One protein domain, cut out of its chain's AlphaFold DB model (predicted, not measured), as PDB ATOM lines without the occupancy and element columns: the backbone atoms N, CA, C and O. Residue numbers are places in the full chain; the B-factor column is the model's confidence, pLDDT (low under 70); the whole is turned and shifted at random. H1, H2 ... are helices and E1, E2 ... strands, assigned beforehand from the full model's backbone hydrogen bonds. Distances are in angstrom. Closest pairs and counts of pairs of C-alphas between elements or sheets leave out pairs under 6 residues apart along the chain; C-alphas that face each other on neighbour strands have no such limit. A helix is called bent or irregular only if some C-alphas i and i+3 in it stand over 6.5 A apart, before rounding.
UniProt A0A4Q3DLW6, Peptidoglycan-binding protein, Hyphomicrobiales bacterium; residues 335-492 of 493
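Overview. This is residues 335 to 492 of the 493 residues of the protein "Peptidoglycan-binding protein" of Hyphomicrobiales bacterium (UniProt A0A4Q3DLW6). One large, strongly twisted sheet of eight strands makes a wall, and the helices gather on it, with the bent helix H2 as the longest. H1 and the first arm, H2a, lie side by side as a helical hairpin; the second arm, H2b, turns away from H2a and meets H3, which crosses the sheet over E3. The printed part has 158 residues, with three named helices and eight named strands in the order E1 E2 E3 E4 E5 E6 E7 H1 H2 H3 E8; the class is mixed, helices and strands. The sheet is branched at E6, and its neighbours are antiparallel but for the parallel pair E7 and E8. The whole is compact and rounded, with a radius of gyration of the C-alphas of 14.9 A and spans of 40 by 39 by 30 A.

Along the chain. E1, residues 335 to 339, begins at C-alpha 335 (81.030, 64.174, 114.716). E2 is residues 350 to 358, 27.1 A long, E3 residues 368 to 377, 27.3 A, and E4 residues 382 to 390, 21.9 A, which bends by 72 degrees at residue 385. E5 is residues 406 to 410, E6 residues 416 to 425, 29.3 A, and E7 residues 428 to 431. H1 is residues 434 to 440. H2, residues 443 to 465, is one helix by its hydrogen bonds but bent, with C-alphas 454 and 457 8.0 A apart; its arms are H2a, residues 443 to 454, 16.4 A, and H2b, residues 457 to 465, 12.4 A. H3 is residues 475 to 485, 15.0 A, and E8, residues 490 to 492, ends at C-alpha 492 (82.282, 82.575, 108.953).

Arrangement. E1 E2 E3 E4 and E5 E6 E7 are meanders, each strand the antiparallel neighbour of the one before. Between the antiparallel neighbours E2 and E3, N 353 and O 372 are within hydrogen-bond range at 3.0 A. E4 lies on one side of E6, with N 388 and O 420 at 2.9 A, and E5 and E7 on the other side. E7, the three helices and E8 form a strand-helix-strand unit, two parallel neighbour strands with helices between; N 429 and O 490 are 2.8 A apart. H2a lies over E3, slantwise at 51 degrees on the local plane, at a height over the sheet of 7.6 A. H1 only grazes the sheet with residues 434 to 437, and touches H2a at a shallow tilt of 4 degrees, opposite ways; their closest C-alphas, Ile 438 and Ala 446, are 4.7 A apart. H3 runs across E3 at 68 degrees on the local plane. H2b, on the sheet, touches H3, only just about perpendicular at 73 degrees, with C-alphas of Arg 461 and Ala 485 closest at 4.4 A. In H1, H2a, H2b and H3 every O i to N i+4 pair is within hydrogen-bond range.

Size, cuts and confidence. The C-alphas of Ala 379 and Lys 396, the two farthest apart, are 41.9 A apart. The printed part has no cut. The link from E4 to E5, residues 391 to 405, is long. The mean pLDDT of the printed part is 72.0; 55 residues are under 70, among them residues 335 to 369 and 464 to 475.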
ATOM      1  N   ILE A 335      82.266  63.413 114.597       43.97
ATOM      2  CA  ILE A 335      81.030  64.174 114.716       43.97
ATOM      3  C   ILE A 335      79.843  63.278 114.359       43.97
ATOM      4  O   ILE A 335      79.664  62.870 113.215       43.97
ATOM      5  N   HIS A 336      79.002  62.995 115.349       40.75
ATOM      6  CA  HIS A 336      77.711  62.338 115.188       40.75
ATOM      7  C   HIS A 336      76.618  63.381 114.941       40.75
ATOM      8  O   HIS A 336      76.287  64.203 115.788       40.75
ATOM      9  N   VAL A 337      75.996  63.351 113.769       42.81
ATOM     10  CA  VAL A 337      74.837  64.210 113.504       42.81
ATOM     11  C   VAL A 337      73.570  63.499 113.967       42.81
ATOM     12  O   VAL A 337      73.203  62.458 113.426       42.81
ATOM     13  N   HIS A 338      72.887  64.074 114.953       40.91
ATOM     14  CA  HIS A 338      71.572  63.648 115.412       40.91
ATOM     15  C   HIS A 338      70.506  64.542 114.787       40.91
ATOM     16  O   HIS A 338      70.490  65.748 114.984       40.91
ATOM     17  N   GLN A 339      69.564  63.981 114.044       42.62
ATOM     18  CA  GLN A 339      68.430  64.759 113.553       42.62
ATOM     19  C   GLN A 339      67.268  64.630 114.530       42.62
ATOM     20  O   GLN A 339      66.870  63.521 114.869       42.62
ATOM     21  N   SER A 340      66.721  65.762 114.969       39.16
ATOM     22  CA  SER A 340      65.428  65.809 115.647       39.16
ATOM     23  C   SER A 340      64.458  66.537 114.726       39.16
ATOM     24  O   SER A 340      64.594  67.746 114.522       39.16
ATOM     25  N   ALA A 341      63.478  65.832 114.161       38.97
ATOM     26  CA  ALA A 341      62.316  66.514 113.609       38.97
ATOM     27  C   ALA A 341      61.681  67.327 114.746       38.97
ATOM     28  O   ALA A 341      61.489  66.806 115.845       38.97
ATOM     29  N   SER A 342      61.418  68.618 114.525       36.47
ATOM     30  CA  SER A 342      60.655  69.395 115.498       36.47
ATOM     31  C   SER A 342      59.314  68.699 115.711       36.47
ATOM     32  O   SER A 342      58.627  68.436 114.728       36.47
ATOM     33  N   GLU A 343      58.910  68.469 116.961       34.50
ATOM     34  CA  GLU A 343      57.607  67.888 117.338       34.50
ATOM     35  C   GLU A 343      56.382  68.684 116.822       34.50
ATOM     36  O   GLU A 343      55.242  68.303 117.070       34.50
ATOM     37  N   ASN A 344      56.586  69.775 116.074       34.12
ATOM     38  CA  ASN A 344      55.530  70.518 115.401       34.12
ATOM     39  C   ASN A 344      55.428  70.142 113.918       34.12
ATOM     40  O   ASN A 344      56.104  70.668 113.035       34.12
ATOM     41  N   ASP A 345      54.489  69.238 113.711       41.62
ATOM     42  CA  ASP A 345      53.993  68.579 112.510       41.62
ATOM     43  C   ASP A 345      53.365  69.518 111.442       41.62
ATOM     44  O   ASP A 345      52.277  69.237 110.941       41.62
ATOM     45  N   SER A 346      53.948  70.688 111.105       31.89
ATOM     46  CA  SER A 346      53.198  71.627 110.235       31.89
ATOM     47  C   SER A 346      53.911  72.579 109.271       31.89
ATOM     48  O   SER A 346      53.214  73.416 108.697       31.89
ATOM     49  N   LEU A 347      55.222  72.515 109.018       35.81
ATOM     50  CA  LEU A 347      55.816  73.373 107.976       35.81
ATOM     51  C   LEU A 347      56.838  72.618 107.127       35.81
ATOM     52  O   LEU A 347      57.985  72.436 107.530       35.81
ATOM     53  N   GLU A 348      56.436  72.248 105.907       39.78
ATOM     54  CA  GLU A 348      57.375  72.018 104.807       39.78
ATOM     55  C   GLU A 348      58.317  73.235 104.721       39.78
ATOM     56  O   GLU A 348      57.905  74.313 104.297       39.78
ATOM     57  N   GLY A 349      59.565  73.090 105.182       41.12
ATOM     58  CA  GLY A 349      60.609  74.108 105.019       41.12
ATOM     59  C   GLY A 349      61.405  74.505 106.265       41.12
ATOM     60  O   GLY A 349      62.460  75.099 106.087       41.12
ATOM     61  N   GLN A 350      60.985  74.177 107.494       41.75
ATOM     62  CA  GLN A 350      61.760  74.488 108.714       41.75
ATOM     63  C   GLN A 350      62.367  73.233 109.343       41.75
ATOM     64  O   GLN A 350      61.759  72.168 109.324       41.75
ATOM     65  N   MET A 351      63.585  73.348 109.882       50.97
ATOM     66  CA  MET A 351      64.361  72.194 110.342       50.97
ATOM     67  C   MET A 351      65.169  72.456 111.596       50.97
ATOM     68  O   MET A 351      65.690  73.554 111.760       50.97
ATOM     69  N   ALA A 352      65.367  71.404 112.390       46.91
ATOM     70  CA  ALA A 352      66.340  71.339 113.471       46.91
ATOM     71  C   ALA A 352      67.246  70.113 113.252       46.91
ATOM     72  O   ALA A 352      66.776  69.006 112.999       46.91
ATOM     73  N   THR A 353      68.564  70.287 113.286       51.34
ATOM     74  CA  THR A 353      69.512  69.162 113.241       51.34
ATOM     75  C   THR A 353      70.630  69.385 114.234       51.34
ATOM     76  O   THR A 353      71.285  70.423 114.200       51.34
ATOM     77  N   SER A 354      70.839  68.413 115.111       48.00
ATOM     78  CA  SER A 354      71.886  68.417 116.118       48.00
ATOM     79  C   SER A 354      73.162  67.800 115.562       48.00
ATOM     80  O   SER A 354      73.147  66.823 114.817       48.00
ATOM     81  N   ILE A 355      74.287  68.402 115.902       51.50
ATOM     82  CA  ILE A 355      75.621  67.911 115.609       51.50
ATOM     83  C   ILE A 355      76.277  67.716 116.978       51.50
ATOM     84  O   ILE A 355      76.511  68.697 117.684       51.50
ATOM     85  N   ILE A 356      76.499  66.457 117.361       47.00
ATOM     86  CA  ILE A 356      77.116  66.043 118.625       47.00
ATOM     87  C   ILE A 356      78.392  65.267 118.321       47.00
ATOM     88  O   ILE A 356      78.342  64.262 117.630       47.00
ATOM     89  N   GLY A 357      79.555  65.683 118.804       49.62
ATOM     90  CA  GLY A 357      80.803  65.004 118.446       49.62
ATOM     91  C   GLY A 357      81.907  65.115 119.476       49.62
ATOM     92  O   GLY A 357      81.922  66.036 120.283       49.62
ATOM     93  N   THR A 358      82.867  64.198 119.411       46.31
ATOM     94  CA  THR A 358      84.125  64.291 120.152       46.31
ATOM     95  C   THR A 358      85.152  65.028 119.299       46.31
ATOM     96  O   THR A 358      85.442  64.622 118.171       46.31
ATOM     97  N   VAL A 359      85.714  66.112 119.838       50.03
ATOM     98  CA  VAL A 359      86.685  66.955 119.129       50.03
ATOM     99  C   VAL A 359      88.105  66.621 119.566       50.03
ATOM    100  O   VAL A 359      88.581  67.076 120.602       50.03
ATOM    101  N   SER A 360      88.822  65.855 118.749       47.16
ATOM    102  CA  SER A 360      90.238  65.568 118.989       47.16
ATOM    103  C   SER A 360      91.123  66.679 118.412       47.16
ATOM    104  O   SER A 360      90.927  67.121 117.283       47.16
ATOM    105  N   GLY A 361      92.107  67.164 119.180       49.34
ATOM    106  CA  GLY A 361      93.058  68.198 118.735       49.34
ATOM    107  C   GLY A 361      92.665  69.656 119.022       49.34
ATOM    108  O   GLY A 361      93.477  70.550 118.781       49.34
ATOM    109  N   ALA A 362      91.486  69.909 119.598       52.28
ATOM    110  CA  ALA A 362      91.101  71.214 120.137       52.28
ATOM    111  C   ALA A 362      91.351  71.247 121.660       52.28
ATOM    112  O   ALA A 362      90.656  70.553 122.405       52.28
ATOM    113  N   PRO A 363      92.338  72.015 122.168       50.47
ATOM    114  CA  PRO A 363      92.643  72.032 123.596       50.47
ATOM    115  C   PRO A 363      91.429  72.442 124.442       50.47
ATOM    116  O   PRO A 363      90.984  73.588 124.395       50.47
ATOM    117  N   GLY A 364      90.923  71.506 125.249       53.47
ATOM    118  CA  GLY A 364      89.846  71.758 126.207       53.47
ATOM    119  C   GLY A 364      88.429  71.755 125.626       53.47
ATOM    120  O   GLY A 364      87.548  72.320 126.271       53.47
ATOM    121  N   VAL A 365      88.208  71.162 124.449       59.56
ATOM    122  CA  VAL A 365      86.869  70.802 123.952       59.56
ATOM    123  C   VAL A 365      86.749  69.280 124.031       59.56
ATOM    124  O   VAL A 365      87.431  68.576 123.296       59.56
ATOM    125  N   GLU A 366      85.955  68.771 124.977       55.38
ATOM    126  CA  GLU A 366      85.793  67.321 125.205       55.38
ATOM    127  C   GLU A 366      84.599  66.746 124.427       55.38
ATOM    128  O   GLU A 366      84.639  65.605 123.972       55.38
ATOM    129  N   GLU A 367      83.573  67.565 124.211       60.03
ATOM    130  CA  GLU A 367      82.370  67.262 123.446       60.03
ATOM    131  C   GLU A 367      81.907  68.553 122.765       60.03
ATOM    132  O   GLU A 367      82.196  69.651 123.239       60.03
ATOM    133  N   LEU A 368      81.240  68.428 121.624       62.53
ATOM    134  CA  LEU A 368      80.625  69.541 120.924       62.53
ATOM    135  C   LEU A 368      79.136  69.266 120.780       62.53
ATOM    136  O   LEU A 368      78.796  68.285 120.130       62.53
ATOM    137  N   GLY A 369      78.273  70.134 121.314       64.25
ATOM    138  CA  GLY A 369      76.817  70.032 121.176       64.25
ATOM    139  C   GLY A 369      76.197  71.281 120.546       64.25
ATOM    140  O   GLY A 369      76.048  72.317 121.195       64.25
ATOM    141  N   LEU A 370      75.769  71.187 119.285       72.00
ATOM    142  CA  LEU A 370      75.089  72.291 118.600       72.00
ATOM    143  C   LEU A 370      73.878  71.836 117.797       72.00
ATOM    144  O   LEU A 370      73.741  70.662 117.464       72.00
ATOM    145  N   LEU A 371      73.014  72.785 117.450       70.38
ATOM    146  CA  LEU A 371      71.843  72.571 116.612       70.38
ATOM    147  C   LEU A 371      71.799  73.623 115.497       70.38
ATOM    148  O   LEU A 371      71.782  74.823 115.756       70.38
ATOM    149  N   LEU A 372      71.766  73.181 114.242       76.00
ATOM    150  CA  LEU A 372      71.535  74.048 113.089       76.00
ATOM    151  C   LEU A 372      70.043  74.114 112.789       76.00
ATOM    152  O   LEU A 372      69.375  73.082 112.673       76.00
ATOM    153  N   ILE A 373      69.538  75.335 112.636       73.31
ATOM    154  CA  ILE A 373      68.135  75.605 112.331       73.31
ATOM    155  C   ILE A 373      68.075  76.504 111.102       73.31
ATOM    156  O   ILE A 373      68.755  77.524 111.060       73.31
ATOM    157  N   GLY A 374      67.274  76.166 110.097       72.69
ATOM    158  CA  GLY A 374      67.195  76.989 108.892       72.69
ATOM    159  C   GLY A 374      66.083  76.599 107.933       72.69
ATOM    160  O   GLY A 374      65.502  75.520 108.045       72.69
ATOM    161  N   GLU A 375      65.848  77.472 106.954       73.38
ATOM    162  CA  GLU A 375      64.942  77.229 105.829       73.38
ATOM    163  C   GLU A 375      65.719  77.016 104.535       73.38
ATOM    164  O   GLU A 375      66.416  77.914 104.048       73.38
ATOM    165  N   TYR A 376      65.616  75.809 103.978       69.25
ATOM    166  CA  TYR A 376      66.353  75.420 102.781       69.25
ATOM    167  C   TYR A 376      65.571  75.718 101.501       69.25
ATOM    168  O   TYR A 376      64.466  75.223 101.293       69.25
ATOM    169  N   ASN A 377      66.194  76.455 100.583       70.81
ATOM    170  CA  ASN A 377      65.643  76.759  99.272       70.81
ATOM    171  C   ASN A 377      66.271  75.857  98.202       70.81
ATOM    172  O   ASN A 377      67.357  76.133  97.681       70.81
ATOM    173  N   ALA A 378      65.555  74.794  97.832       63.59
ATOM    174  CA  ALA A 378      66.023  73.814  96.853       63.59
ATOM    175  C   ALA A 378      66.312  74.417  95.466       63.59
ATOM    176  O   ALA A 378      67.251  73.988  94.800       63.59
ATOM    177  N   ALA A 379      65.569  75.446  95.043       69.69
ATOM    178  CA  ALA A 379      65.788  76.100  93.752       69.69
ATOM    179  C   ALA A 379      67.096  76.910  93.708       69.69
ATOM    180  O   ALA A 379      67.649  77.141  92.633       69.69
ATOM    181  N   ARG A 380      67.587  77.359  94.870       70.69
ATOM    182  CA  ARG A 380      68.832  78.130  95.003       70.69
ATOM    183  C   ARG A 380      70.006  77.301  95.523       70.69
ATOM    184  O   ARG A 380      71.114  77.829  95.569       70.69
ATOM    185  N   GLY A 381      69.764  76.055  95.930       70.06
ATOM    186  CA  GLY A 381      70.780  75.178  96.513       70.06
ATOM    187  C   GLY A 381      71.381  75.719  97.813       70.06
ATOM    188  O   GLY A 381      72.562  75.512  98.065       70.06
ATOM    189  N   ARG A 382      70.620  76.494  98.601       77.88
ATOM    190  CA  ARG A 382      71.123  77.138  99.826       77.88
ATOM    191  C   ARG A 382      70.007  77.420 100.829       77.88
ATOM    192  O   ARG A 382      68.837  77.453 100.461       77.88
ATOM    193  N   PHE A 383      70.381  77.713 102.067       80.25
ATOM    194  CA  PHE A 383      69.467  78.215 103.091       80.25
ATOM    195  C   PHE A 383      69.160  79.705 102.892       80.25
ATOM    196  O   PHE A 383      70.089  80.505 102.760       80.25
ATOM    197  N   ASP A 384      67.881  80.087 102.878       79.56
ATOM    198  CA  ASP A 384      67.479  81.501 102.826       79.56
ATOM    199  C   ASP A 384      67.722  82.191 104.186       79.56
ATOM    200  O   ASP A 384      68.067  83.374 104.221       79.56
ATOM    201  N   TRP A 385      67.663  81.433 105.289       84.50
ATOM    202  CA  TRP A 385      68.203  81.807 106.601       84.50
ATOM    203  C   TRP A 385      68.734  80.576 107.347       84.50
ATOM    204  O   TRP A 385      68.282  79.452 107.120       84.50
ATOM    205  N   LEU A 386      69.710  80.801 108.228       85.00
ATOM    206  CA  LEU A 386      70.372  79.780 109.035       85.00
ATOM    207  C   LEU A 386      70.670  80.361 110.419       85.00
ATOM    208  O   LEU A 386      71.073  81.519 110.518       85.00
ATOM    209  N   ASN A 387      70.509  79.545 111.453       86.06
ATOM    210  CA  ASN A 387      70.791  79.835 112.849       86.06
ATOM    211  C   ASN A 387      71.604  78.680 113.455       86.06
ATOM    212  O   ASN A 387      71.439  77.523 113.063       86.06
ATOM    213  N   LEU A 388      72.439  78.997 114.441       86.19
ATOM    214  CA  LEU A 388      73.183  78.037 115.256       86.19
ATOM    215  C   LEU A 388      72.733  78.173 116.707       86.19
ATOM    216  O   LEU A 388      72.918  79.226 117.310       86.19
ATOM    217  N   LEU A 389      72.160  77.118 117.265       82.81
ATOM    218  CA  LEU A 389      71.810  77.010 118.673       82.81
ATOM    219  C   LEU A 389      72.899  76.221 119.406       82.81
ATOM    220  O   LEU A 389      73.333  75.168 118.941       82.81
ATOM    221  N   LEU A 390      73.340  76.745 120.547       81.25
ATOM    222  CA  LEU A 390      74.272  76.078 121.456       81.25
ATOM    223  C   LEU A 390      73.469  75.280 122.484       81.25
ATOM    224  O   LEU A 390      72.600  75.852 123.141       81.25
ATOM    225  N   LEU A 391      73.739  73.978 122.605       74.25
ATOM    226  CA  LEU A 391      72.938  73.080 123.449       74.25
ATOM    227  C   LEU A 391      73.250  73.198 124.950       74.25
ATOM    228  O   LEU A 391      72.492  72.690 125.770       74.25
ATOM    229  N   ASP A 392      74.313  73.906 125.321       77.19
ATOM    230  CA  ASP A 392      74.632  74.183 126.721       77.19
ATOM    231  C   ASP A 392      73.587  75.081 127.399       77.19
ATOM    232  O   ASP A 392      73.078  76.039 126.807       77.19
ATOM    233  N   ASP A 393      73.314  74.805 128.679       79.75
ATOM    234  CA  ASP A 393      72.473  75.660 129.519       79.75
ATOM    235  C   ASP A 393      73.235  76.919 129.964       79.75
ATOM    236  O   ASP A 393      74.172  76.888 130.771       79.75
ATOM    237  N   ILE A 394      72.784  78.064 129.463       82.06
ATOM    238  CA  ILE A 394      73.333  79.389 129.732       82.06
ATOM    239  C   ILE A 394      72.452  80.223 130.667       82.06
ATOM    240  O   ILE A 394      72.647  81.437 130.748       82.06
ATOM    241  N   ALA A 395      71.518  79.624 131.418       76.00
ATOM    242  CA  ALA A 395      70.565  80.345 132.277       76.00
ATOM    243  C   ALA A 395      71.205  81.383 133.225       76.00
ATOM    244  O   ALA A 395      70.585  82.384 133.586       76.00
ATOM    245  N   LYS A 396      72.468  81.179 133.625       75.94
ATOM    246  CA  LYS A 396      73.221  82.093 134.506       75.94
ATOM    247  C   LYS A 396      73.891  83.268 133.777       75.94
ATOM    248  O   LYS A 396      74.399  84.169 134.443       75.94
ATOM    249  N   GLN A 397      73.899  83.288 132.444       76.31
ATOM    250  CA  GLN A 397      74.643  84.253 131.626       76.31
ATOM    251  C   GLN A 397      73.739  85.349 131.064       76.31
ATOM    252  O   GLN A 397      73.405  85.405 129.882       76.31
ATOM    253  N   THR A 398      73.370  86.294 131.925       71.44
ATOM    254  CA  THR A 398      72.416  87.356 131.575       71.44
ATOM    255  C   THR A 398      72.918  88.341 130.520       71.44
ATOM    256  O   THR A 398      72.104  89.087 129.988       71.44
ATOM    257  N   GLY A 399      74.229  88.386 130.253       81.38
ATOM    258  CA  GLY A 399      74.847  89.315 129.298       81.38
ATOM    259  C   GLY A 399      74.820  88.849 127.841       81.38
ATOM    260  O   GLY A 399      75.148  89.635 126.958       81.38
ATOM    261  N   VAL A 400      74.430  87.597 127.571       84.62
ATOM    262  CA  VAL A 400      74.366  87.051 126.203       84.62
ATOM    263  C   VAL A 400      73.279  87.743 125.374       84.62
ATOM    264  O   VAL A 400      73.490  88.050 124.204       84.62
ATOM    265  N   LYS A 401      72.142  88.076 125.996       82.94
ATOM    266  CA  LYS A 401      71.020  88.787 125.354       82.94
ATOM    267  C   LYS A 401      71.372  90.195 124.853       82.94
ATOM    268  O   LYS A 401      70.617  90.770 124.078       82.94
ATOM    269  N   ASP A 402      72.479  90.762 125.336       89.50
ATOM    270  CA  ASP A 402      72.929  92.101 124.957       89.50
ATOM    271  C   ASP A 402      73.734  92.077 123.641       89.50
ATOM    272  O   ASP A 402      74.057  93.133 123.093       89.50
ATOM    273  N   CYS A 403      74.054  90.887 123.112       89.88
ATOM    274  CA  CYS A 403      74.748  90.718 121.841       89.88
ATOM    275  C   CYS A 403      73.773  90.839 120.651       89.88
ATOM    276  O   CYS A 403      72.842  90.040 120.532       89.88
ATOM    277  N   PRO A 404      73.961  91.809 119.732       88.12
ATOM    278  CA  PRO A 404      73.033  92.017 118.619       88.12
ATOM    279  C   PRO A 404      72.917  90.793 117.698       88.12
ATOM    280  O   PRO A 404      73.922  90.301 117.195       88.12
ATOM    281  N   GLY A 405      71.700  90.329 117.409       81.44
ATOM    282  CA  GLY A 405      71.497  89.151 116.548       81.44
ATOM    283  C   GLY A 405      71.765  87.809 117.235       81.44
ATOM    284  O   GLY A 405      71.810  86.786 116.557       81.44
ATOM    285  N   VAL A 406      71.919  87.819 118.562       87.31
ATOM    286  CA  VAL A 406      71.832  86.632 119.411       87.31
ATOM    287  C   VAL A 406      70.493  86.669 120.134       87.31
ATOM    288  O   VAL A 406      70.109  87.690 120.706       87.31
ATOM    289  N   ARG A 407      69.774  85.552 120.118       87.69
ATOM    290  CA  ARG A 407      68.512  85.375 120.844       87.69
ATOM    291  C   ARG A 407      68.659  84.270 121.882       87.69
ATOM    292  O   ARG A 407      69.502  83.390 121.751       87.69
ATOM    293  N   ILE A 408      67.855  84.359 122.933       85.69
ATOM    294  CA  ILE A 408      67.802  83.365 124.001       85.69
ATOM    295  C   ILE A 408      66.515  82.574 123.833       85.69
ATOM    296  O   ILE A 408      65.446  83.178 123.720       85.69
ATOM    297  N   GLU A 409      66.615  81.252 123.833       80.56
ATOM    298  CA  GLU A 409      65.453  80.371 123.860       80.56
ATOM    299  C   GLU A 409      65.427  79.581 125.169       80.56
ATOM    300  O   GLU A 409      66.432  79.011 125.577       80.56
ATOM    301  N   ASP A 410      64.275  79.570 125.836       77.81
ATOM    302  CA  ASP A 410      64.025  78.763 127.031       77.81
ATOM    303  C   ASP A 410      63.156  77.577 126.617       77.81
ATOM    304  O   ASP A 410      62.020  77.757 126.172       77.81
ATOM    305  N   TRP A 411      63.727  76.377 126.694       66.25
ATOM    306  CA  TRP A 411      63.070  75.135 126.286       66.25
ATOM    307  C   TRP A 411      62.489  74.381 127.499       66.25
ATOM    308  O   TRP A 411      62.150  73.200 127.419       66.25
ATOM    309  N   GLY A 412      62.356  75.044 128.654       68.56
ATOM    310  CA  GLY A 412      61.818  74.464 129.882       68.56
ATOM    311  C   GLY A 412      62.765  73.430 130.494       68.56
ATOM    312  O   GLY A 412      63.884  73.754 130.881       68.56
ATOM    313  N   ASN A 413      62.333  72.165 130.579       52.12
ATOM    314  CA  ASN A 413      63.128  71.059 131.145       52.12
ATOM    315  C   ASN A 413      64.435  70.756 130.367       52.12
ATOM    316  O   ASN A 413      65.173  69.865 130.784       52.12
ATOM    317  N   GLY A 414      64.702  71.455 129.255       54.53
ATOM    318  CA  GLY A 414      65.930  71.366 128.452       54.53
ATOM    319  C   GLY A 414      67.000  72.424 128.758       54.53
ATOM    320  O   GLY A 414      68.141  72.234 128.354       54.53
ATOM    321  N   GLY A 415      66.677  73.484 129.511       75.00
ATOM    322  CA  GLY A 415      67.603  74.586 129.808       75.00
ATOM    323  C   GLY A 415      67.377  75.840 128.954       75.00
ATOM    324  O   GLY A 415      66.442  75.923 128.153       75.00
ATOM    325  N   VAL A 416      68.213  76.858 129.184       79.56
ATOM    326  CA  VAL A 416      68.176  78.138 128.461       79.56
ATOM    327  C   VAL A 416      69.348  78.183 127.490       79.56
ATOM    328  O   VAL A 416      70.489  78.086 127.919       79.56
ATOM    329  N   HIS A 417      69.090  78.392 126.204       84.75
ATOM    330  CA  HIS A 417      70.084  78.251 125.138       84.75
ATOM    331  C   HIS A 417      70.329  79.561 124.387       84.75
ATOM    332  O   HIS A 417      69.430  80.394 124.229       84.75
ATOM    333  N   ALA A 418      71.556  79.743 123.893       86.31
ATOM    334  CA  ALA A 418      71.899  80.835 122.985       86.31
ATOM    335  C   ALA A 418      71.681  80.406 121.537       86.31
ATOM    336  O   ALA A 418      72.131  79.337 121.129       86.31
ATOM    337  N   VAL A 419      71.073  81.284 120.742       86.81
ATOM    338  CA  VAL A 419      70.927  81.101 119.299       86.81
ATOM    339  C   VAL A 419      71.564  82.268 118.561       86.81
ATOM    340  O   VAL A 419      71.217  83.427 118.785       86.81
ATOM    341  N   VAL A 420      72.494  81.942 117.673       89.38
ATOM    342  CA  VAL A 420      73.196  82.864 116.785       89.38
ATOM    343  C   VAL A 420      72.504  82.884 115.439       89.38
ATOM    344  O   VAL A 420      72.431  81.857 114.763       89.38
ATOM    345  N   ASP A 421      72.050  84.058 115.018       89.88
ATOM    346  CA  ASP A 421      71.533  84.239 113.668       89.88
ATOM    347  C   ASP A 421      72.686  84.428 112.674       89.88
ATOM    348  O   ASP A 421      73.632  85.173 112.945       89.88
ATOM    349  N   PHE A 422      72.572  83.862 111.472       91.38
ATOM    350  CA  PHE A 422      73.498  84.174 110.382       91.38
ATOM    351  C   PHE A 422      72.954  85.279 109.473       91.38
ATOM    352  O   PHE A 422      71.768  85.348 109.147       91.38
ATOM    353  N   SER A 423      73.845  86.157 109.018       90.31
ATOM    354  CA  SER A 423      73.592  87.032 107.872       90.31
ATOM    355  C   SER A 423      74.017  86.321 106.595       90.31
ATOM    356  O   SER A 423      75.123  85.790 106.534       90.31
ATOM    357  N   VAL A 424      73.175  86.346 105.564       88.44
ATOM    358  CA  VAL A 424      73.484  85.729 104.268       88.44
ATOM    359  C   VAL A 424      73.900  86.811 103.276       88.44
ATOM    360  O   VAL A 424      73.106  87.688 102.937       88.44
ATOM    361  N   LEU A 425      75.134  86.739 102.775       86.06
ATOM    362  CA  LEU A 425      75.633  87.604 101.705       86.06
ATOM    363  C   LEU A 425      76.209  86.737 100.583       86.06
ATOM    364  O   LEU A 425      77.275  86.139 100.709       86.06
ATOM    365  N   GLY A 426      75.492  86.655  99.461       85.62
ATOM    366  CA  GLY A 426      75.897  85.794  98.349       85.62
ATOM    367  C   GLY A 426      75.906  84.316  98.753       85.62
ATOM    368  O   GLY A 426      74.850  83.763  99.060       85.62
ATOM    369  N   LYS A 427      77.079  83.677  98.722       85.44
ATOM    370  CA  LYS A 427      77.283  82.281  99.150       85.44
ATOM    371  C   LYS A 427      77.927  82.172 100.544       85.44
ATOM    372  O   LYS A 427      78.477  81.133 100.889       85.44
ATOM    373  N   SER A 428      77.892  83.242 101.331       88.00
ATOM    374  CA  SER A 428      78.536  83.296 102.641       88.00
ATOM    375  C   SER A 428      77.513  83.547 103.743       88.00
ATOM    376  O   SER A 428      76.642  84.410 103.604       88.00
ATOM    377  N   TYR A 429      77.642  82.796 104.832       92.50
ATOM    378  CA  TYR A 429      76.883  82.944 106.067       92.50
ATOM    379  C   TYR A 429      77.814  83.513 107.139       92.50
ATOM    380  O   TYR A 429      78.872  82.945 107.394       92.50
ATOM    381  N   PHE A 430      77.411  84.612 107.771       92.62
ATOM    382  CA  PHE A 430      78.191  85.302 108.804       92.62
ATOM    383  C   PHE A 430      77.452  85.262 110.133       92.62
ATOM    384  O   PHE A 430      76.345  85.804 110.225       92.62
ATOM    385  N   ALA A 431      78.045  84.637 111.145       91.19
ATOM    386  CA  ALA A 431      77.486  84.575 112.486       91.19
ATOM    387  C   ALA A 431      77.381  85.987 113.080       91.19
ATOM    388  O   ALA A 431      78.366  86.705 113.236       91.19
ATOM    389  N   LYS A 432      76.170  86.442 113.406       90.31
ATOM    390  CA  LYS A 432      76.004  87.790 113.955       90.31
ATOM    391  C   LYS A 432      76.585  87.857 115.363       90.31
ATOM    392  O   LYS A 432      76.212  87.085 116.240       90.31
ATOM    393  N   SER A 433      77.451  88.845 115.584       89.38
ATOM    394  CA  SER A 433      78.018  89.165 116.899       89.38
ATOM    395  C   SER A 433      78.697  87.981 117.592       89.38
ATOM    396  O   SER A 433      78.657  87.890 118.820       89.38
ATOM    397  N   ALA A 434      79.349  87.102 116.826       88.44
ATOM    398  CA  ALA A 434      80.024  85.923 117.355       88.44
ATOM    399  C   ALA A 434      81.044  86.263 118.455       88.44
ATOM    400  O   ALA A 434      81.000  85.677 119.532       88.44
ATOM    401  N   ASP A 435      81.892  87.279 118.245       91.69
ATOM    402  CA  ASP A 435      82.850  87.749 119.261       91.69
ATOM    403  C   ASP A 435      82.169  88.205 120.559       91.69
ATOM    404  O   ASP A 435      82.636  87.911 121.661       91.69
ATOM    405  N   CYS A 436      81.042  88.917 120.438       92.38
ATOM    406  CA  CYS A 436      80.271  89.341 121.601       92.38
ATOM    407  C   CYS A 436      79.751  88.122 122.356       92.38
ATOM    408  O   CYS A 436      79.973  88.033 123.562       92.38
ATOM    409  N   LEU A 437      79.117  87.180 121.651       90.38
ATOM    410  CA  LEU A 437      78.582  85.963 122.249       90.38
ATOM    411  C   LEU A 437      79.672  85.196 123.001       90.38
ATOM    412  O   LEU A 437      79.526  84.939 124.192       90.38
ATOM    413  N   ILE A 438      80.780  84.894 122.326       90.44
ATOM    414  CA  ILE A 438      81.893  84.106 122.869       90.44
ATOM    415  C   ILE A 438      82.456  84.764 124.133       90.44
ATOM    416  O   ILE A 438      82.699  84.084 125.124       90.44
ATOM    417  N   SER A 439      82.557  86.098 124.167       91.62
ATOM    418  CA  SER A 439      83.018  86.835 125.356       91.62
ATOM    419  C   SER A 439      82.068  86.781 126.568       91.62
ATOM    420  O   SER A 439      82.453  87.182 127.669       91.62
ATOM    421  N   LYS A 440      80.814  86.355 126.370       90.75
ATOM    422  CA  LYS A 440      79.750  86.316 127.390       90.75
ATOM    423  C   LYS A 440      79.344  84.898 127.791       90.75
ATOM    424  O   LYS A 440      78.577  84.752 128.743       90.75
ATOM    425  N   LEU A 441      79.826  83.883 127.079       87.44
ATOM    426  CA  LEU A 441      79.564  82.478 127.370       87.44
ATOM    427  C   LEU A 441      80.460  81.951 128.507       87.44
ATOM    428  O   LEU A 441      81.522  82.521 128.777       87.44
ATOM    429  N   PRO A 442      80.060  80.860 129.187       82.38
ATOM    430  CA  PRO A 442      80.948  80.122 130.082       82.38
ATOM    431  C   PRO A 442      82.197  79.640 129.335       82.38
ATOM    432  O   PRO A 442      82.133  79.382 128.142       82.38
ATOM    433  N   GLU A 443      83.322  79.480 130.033       81.19
ATOM    434  CA  GLU A 443      84.624  79.209 129.401       81.19
ATOM    435  C   GLU A 443      84.618  78.002 128.445       81.19
ATOM    436  O   GLU A 443      85.169  78.095 127.351       81.19
ATOM    437  N   ASN A 444      83.969  76.895 128.822       74.75
ATOM    438  CA  ASN A 444      83.883  75.701 127.973       74.75
ATOM    439  C   ASN A 444      82.990  75.947 126.744       74.75
ATOM    440  O   ASN A 444      83.460  75.811 125.618       74.75
ATOM    441  N   THR A 445      81.768  76.448 126.945       77.88
ATOM    442  CA  THR A 445      80.830  76.794 125.863       77.88
ATOM    443  C   THR A 445      81.397  77.854 124.910       77.88
ATOM    444  O   THR A 445      81.150  77.830 123.708       77.88
ATOM    445  N   ALA A 446      82.179  78.806 125.431       84.00
ATOM    446  CA  ALA A 446      82.868  79.820 124.640       84.00
ATOM    447  C   ALA A 446      83.929  79.189 123.731       84.00
ATOM    448  O   ALA A 446      84.021  79.556 122.560       84.00
ATOM    449  N   ARG A 447      84.706  78.225 124.248       80.38
ATOM    450  CA  ARG A 447      85.685  77.465 123.455       80.38
ATOM    451  C   ARG A 447      85.005  76.632 122.370       80.38
ATOM    452  O   ARG A 447      85.480  76.636 121.239       80.38
ATOM    453  N   GLU A 448      83.891  75.976 122.684       76.94
ATOM    454  CA  GLU A 448      83.094  75.217 121.711       76.94
ATOM    455  C   GLU A 448      82.543  76.110 120.595       76.94
ATOM    456  O   GLU A 448      82.764  75.839 119.413       76.94
ATOM    457  N   ALA A 449      81.889  77.219 120.954       82.88
ATOM    458  CA  ALA A 449      81.341  78.169 119.989       82.88
ATOM    459  C   ALA A 449      82.434  78.779 119.092       82.88
ATOM    460  O   ALA A 449      82.258  78.863 117.876       82.88
ATOM    461  N   GLU A 450      83.578  79.164 119.670       86.69
ATOM    462  CA  GLU A 450      84.738  79.665 118.922       86.69
ATOM    463  C   GLU A 450      85.273  78.614 117.949       86.69
ATOM    464  O   GLU A 450      85.522  78.924 116.780       86.69
ATOM    465  N   PHE A 451      85.413  77.369 118.414       82.88
ATOM    466  CA  PHE A 451      85.912  76.274 117.599       82.88
ATOM    467  C   PHE A 451      85.001  76.027 116.394       82.88
ATOM    468  O   PHE A 451      85.489  76.017 115.266       82.88
ATOM    469  N   VAL A 452      83.690  75.899 116.602       80.94
ATOM    470  CA  VAL A 452      82.722  75.661 115.518       80.94
ATOM    471  C   VAL A 452      82.728  76.783 114.502       80.94
ATOM    472  O   VAL A 452      82.849  76.526 113.309       80.94
ATOM    473  N   LEU A 453      82.562  78.026 114.958       85.56
ATOM    474  CA  LEU A 453      82.387  79.164 114.055       85.56
ATOM    475  C   LEU A 453      83.644  79.422 113.223       85.56
ATOM    476  O   LEU A 453      83.544  79.855 112.075       85.56
ATOM    477  N   THR A 454      84.814  79.106 113.778       85.44
ATOM    478  CA  THR A 454      86.099  79.235 113.085       85.44
ATOM    479  C   THR A 454      86.378  78.057 112.152       85.44
ATOM    480  O   THR A 454      86.887  78.259 111.052       85.44
ATOM    481  N   ASN A 455      86.032  76.831 112.559       82.25
ATOM    482  CA  ASN A 455      86.446  75.597 111.880       82.25
ATOM    483  C   ASN A 455      85.291  74.883 111.157       82.25
ATOM    484  O   ASN A 455      85.433  73.724 110.773       82.25
ATOM    485  N   PHE A 456      84.151  75.546 110.925       85.12
ATOM    486  CA  PHE A 456      82.981  74.922 110.292       85.12
ATOM    487  C   PHE A 456      83.321  74.290 108.930       85.12
ATOM    488  O   PHE A 456      82.850  73.204 108.593       85.12
ATOM    489  N   GLY A 457      84.178  74.953 108.147       84.06
ATOM    490  CA  GLY A 457      84.662  74.421 106.874       84.06
ATOM    491  C   GLY A 457      85.449  73.118 107.021       84.06
ATOM    492  O   GLY A 457      85.255  72.190 106.237       84.06
ATOM    493  N   ASP A 458      86.317  73.041 108.028       76.81
ATOM    494  CA  ASP A 458      87.111  71.845 108.325       76.81
ATOM    495  C   ASP A 458      86.249  70.712 108.876       76.81
ATOM    496  O   ASP A 458      86.433  69.567 108.474       76.81
ATOM    497  N   ILE A 459      85.247  71.035 109.699       77.38
ATOM    498  CA  ILE A 459      84.223  70.089 110.158       77.38
ATOM    499  C   ILE A 459      83.532  69.435 108.957       77.38
ATOM    500  O   ILE A 459      83.521  68.212 108.839       77.38
ATOM    501  N   ALA A 460      83.016  70.237 108.021       80.06
ATOM    502  CA  ALA A 460      82.333  69.715 106.842       80.06
ATOM    503  C   ALA A 460      83.264  68.870 105.951       80.06
ATOM    504  O   ALA A 460      82.860  67.814 105.464       80.06
ATOM    505  N   ARG A 461      84.523  69.296 105.767       76.50
ATOM    506  CA  ARG A 461      85.537  68.509 105.041       76.50
ATOM    507  C   ARG A 461      85.836  67.178 105.722       76.50
ATOM    508  O   ARG A 461      85.926  66.170 105.026       76.50
ATOM    509  N   SER A 462      85.957  67.167 107.051       66.12
ATOM    510  CA  SER A 462      86.161  65.942 107.828       66.12
ATOM    511  C   SER A 462      85.007  64.976 107.605       66.12
ATOM    512  O   SER A 462      85.253  63.837 107.231       66.12
ATOM    513  N   MET A 463      83.765  65.461 107.695       70.00
ATOM    514  CA  MET A 463      82.571  64.632 107.506       70.00
ATOM    515  C   MET A 463      82.460  64.012 106.103       70.00
ATOM    516  O   MET A 463      81.884  62.937 105.918       70.00
ATOM    517  N   VAL A 464      82.973  64.700 105.076       68.31
ATOM    518  CA  VAL A 464      83.086  64.143 103.719       68.31
ATOM    519  C   VAL A 464      84.171  63.068 103.673       68.31
ATOM    520  O   VAL A 464      83.951  62.000 103.106       68.31
ATOM    521  N   ALA A 465      85.339  63.352 104.253       58.41
ATOM    522  CA  ALA A 465      86.508  62.480 104.198       58.41
ATOM    523  C   ALA A 465      86.337  61.185 105.010       58.41
ATOM    524  O   ALA A 465      86.794  60.129 104.575       58.41
ATOM    525  N   ASP A 466      85.674  61.252 106.163       55.75
ATOM    526  CA  ASP A 466      85.435  60.110 107.054       55.75
ATOM    527  C   ASP A 466      84.171  59.306 106.693       55.75
ATOM    528  O   ASP A 466      83.916  58.248 107.272       55.75
ATOM    529  N   GLY A 467      83.397  59.774 105.708       55.00
ATOM    530  CA  GLY A 467      82.186  59.108 105.242       55.00
ATOM    531  C   GLY A 467      81.005  59.190 106.213       55.00
ATOM    532  O   GLY A 467      80.062  58.412 106.066       55.00
ATOM    533  N   THR A 468      81.016  60.116 107.176       58.16
ATOM    534  CA  THR A 468      79.890  60.356 108.097       58.16
ATOM    535  C   THR A 468      78.793  61.219 107.473       58.16
ATOM    536  O   THR A 468      77.623  61.089 107.838       58.16
ATOM    537  N   LEU A 469      79.121  62.051 106.475       61.16
ATOM    538  CA  LEU A 469      78.164  62.929 105.793       61.16
ATOM    539  C   LEU A 469      76.934  62.202 105.193       61.16
ATOM    540  O   LEU A 469      75.829  62.737 105.312       61.16
ATOM    541  N   PRO A 470      77.041  61.001 104.590       59.25
ATOM    542  CA  PRO A 470      75.880  60.197 104.202       59.25
ATOM    543  C   PRO A 470      74.851  59.955 105.321       59.25
ATOM    544  O   PRO A 470      73.669  59.789 105.011       59.25
ATOM    545  N   GLY A 471      75.268  59.990 106.595       52.72
ATOM    546  CA  GLY A 471      74.392  59.914 107.771       52.72
ATOM    547  C   GLY A 471      73.518  61.157 107.987       52.72
ATOM    548  O   GLY A 471      72.506  61.084 108.679       52.72
ATOM    549  N   VAL A 472      73.834  62.285 107.343       60.72
ATOM    550  CA  VAL A 472      72.984  63.484 107.322       60.72
ATOM    551  C   VAL A 472      71.860  63.261 106.321       60.72
ATOM    552  O   VAL A 472      72.058  63.420 105.118       60.72
ATOM    553  N   THR A 473      70.674  62.867 106.780       54.44
ATOM    554  CA  THR A 473      69.567  62.457 105.894       54.44
ATOM    555  C   THR A 473      68.879  63.628 105.176       54.44
ATOM    556  O   THR A 473      68.283  63.431 104.117       54.44
ATOM    557  N   HIS A 474      68.988  64.855 105.703       60.38
ATOM    558  CA  HIS A 474      68.259  65.990 105.152       60.38
ATOM    559  C   HIS A 474      68.991  66.555 103.924       60.38
ATOM    560  O   HIS A 474      70.110  67.064 104.069       60.38
ATOM    561  N   PRO A 475      68.375  66.552 102.726       61.91
ATOM    562  CA  PRO A 475      69.054  66.899 101.478       61.91
ATOM    563  C   PRO A 475      69.587  68.335 101.456       61.91
ATOM    564  O   PRO A 475      70.645  68.589 100.890       61.91
ATOM    565  N   GLY A 476      68.902  69.273 102.113       72.06
ATOM    566  CA  GLY A 476      69.365  70.657 102.209       72.06
ATOM    567  C   GLY A 476      70.565  70.863 103.129       72.06
ATOM    568  O   GLY A 476      71.449  71.651 102.810       72.06
ATOM    569  N   LEU A 477      70.635  70.129 104.246       73.88
ATOM    570  CA  LEU A 477      71.772  70.229 105.163       73.88
ATOM    571  C   LEU A 477      72.976  69.488 104.591       73.88
ATOM    572  O   LEU A 477      74.085  70.010 104.626       73.88
ATOM    573  N   ARG A 478      72.743  68.310 104.001       76.19
ATOM    574  CA  ARG A 478      73.766  67.595 103.245       76.19
ATOM    575  C   ARG A 478      74.326  68.482 102.135       76.19
ATOM    576  O   ARG A 478      75.528  68.693 102.106       76.19
ATOM    577  N   GLY A 479      73.465  69.094 101.319       79.62
ATOM    578  CA  GLY A 479      73.896  70.010 100.261       79.62
ATOM    579  C   GLY A 479      74.674  71.224 100.783       79.62
ATOM    580  O   GLY A 479      75.649  71.638 100.156       79.62
ATOM    581  N   LEU A 480      74.303  71.772 101.949       84.25
ATOM    582  CA  LEU A 480      75.079  72.823 102.613       84.25
ATOM    583  C   LEU A 480      76.471  72.320 103.018       84.25
ATOM    584  O   LEU A 480      77.452  72.968 102.677       84.25
ATOM    585  N   LEU A 481      76.564  71.186 103.715       84.75
ATOM    586  CA  LEU A 481      77.837  70.615 104.168       84.75
ATOM    587  C   LEU A 481      78.733  70.219 102.986       84.75
ATOM    588  O   LEU A 481      79.921  70.518 103.016       84.75
ATOM    589  N   GLU A 482      78.175  69.649 101.915       84.19
ATOM    590  CA  GLU A 482      78.891  69.369 100.660       84.19
ATOM    591  C   GLU A 482      79.440  70.657 100.041       84.19
ATOM    592  O   GLU A 482      80.622  70.739  99.716       84.19
ATOM    593  N   SER A 483      78.599  71.690  99.937       85.94
ATOM    594  CA  SER A 483      78.993  72.985  99.372       85.94
ATOM    595  C   SER A 483      80.047  73.686 100.229       85.94
ATOM    596  O   SER A 483      80.943  74.338  99.703       85.94
ATOM    597  N   VAL A 484      79.966  73.562 101.555       89.31
ATOM    598  CA  VAL A 484      80.965  74.111 102.475       89.31
ATOM    599  C   VAL A 484      82.278  73.336 102.387       89.31
ATOM    600  O   VAL A 484      83.345  73.947 102.314       89.31
ATOM    601  N   ALA A 485      82.219  72.005 102.335       84.50
ATOM    602  CA  ALA A 485      83.394  71.155 102.182       84.50
ATOM    603  C   ALA A 485      84.123  71.424 100.855       84.50
ATOM    604  O   ALA A 485      85.352  71.499 100.834       84.50
ATOM    605  N   ALA A 486      83.365  71.644  99.775       84.50
ATOM    606  CA  ALA A 486      83.870  72.023  98.457       84.50
ATOM    607  C   ALA A 486      84.368  73.481  98.373       84.50
ATOM    608  O   ALA A 486      85.012  73.855  97.393       84.50
ATOM    609  N   GLY A 487      84.082  74.315  99.380       86.69
ATOM    610  CA  GLY A 487      84.425  75.741  99.392       86.69
ATOM    611  C   GLY A 487      83.495  76.631  98.555       86.69
ATOM    612  O   GLY A 487      83.778  77.817  98.381       86.69
ATOM    613  N   ASP A 488      82.380  76.094  98.058       87.56
ATOM    614  CA  ASP A 488      81.349  76.837  97.331       87.56
ATOM    615  C   ASP A 488      80.543  77.765  98.243       87.56
ATOM    616  O   ASP A 488      80.121  78.843  97.816       87.56
ATOM    617  N   ILE A 489      80.318  77.339  99.487       90.06
ATOM    618  CA  ILE A 489      79.694  78.128 100.549       90.06
ATOM    619  C   ILE A 489      80.711  78.324 101.669       90.06
ATOM    620  O   ILE A 489      81.497  77.436 101.977       90.06
ATOM    621  N   THR A 490      80.690  79.491 102.307       90.12
ATOM    622  CA  THR A 490      81.514  79.744 103.496       90.12
ATOM    623  C   THR A 490      80.632  80.078 104.686       90.12
ATOM    624  O   THR A 490      79.682  80.849 104.567       90.12
ATOM    625  N   ILE A 491      80.946  79.482 105.832       88.38
ATOM    626  CA  ILE A 491      80.377  79.841 107.129       88.38
ATOM    627  C   ILE A 491      81.507  80.495 107.906       88.38
ATOM    628  O   ILE A 491      82.589  79.923 108.022       88.38
ATOM    629  N   GLN A 492      81.276  81.730 108.333       85.69
ATOM    630  CA  GLN A 492      82.282  82.575 108.953       85.69
ATOM    631  C   GLN A 492      81.761  83.131 110.270       85.69
ATOM    632  O   GLN A 492      80.562  83.394 110.428       85.69
TER     633      GLN A 492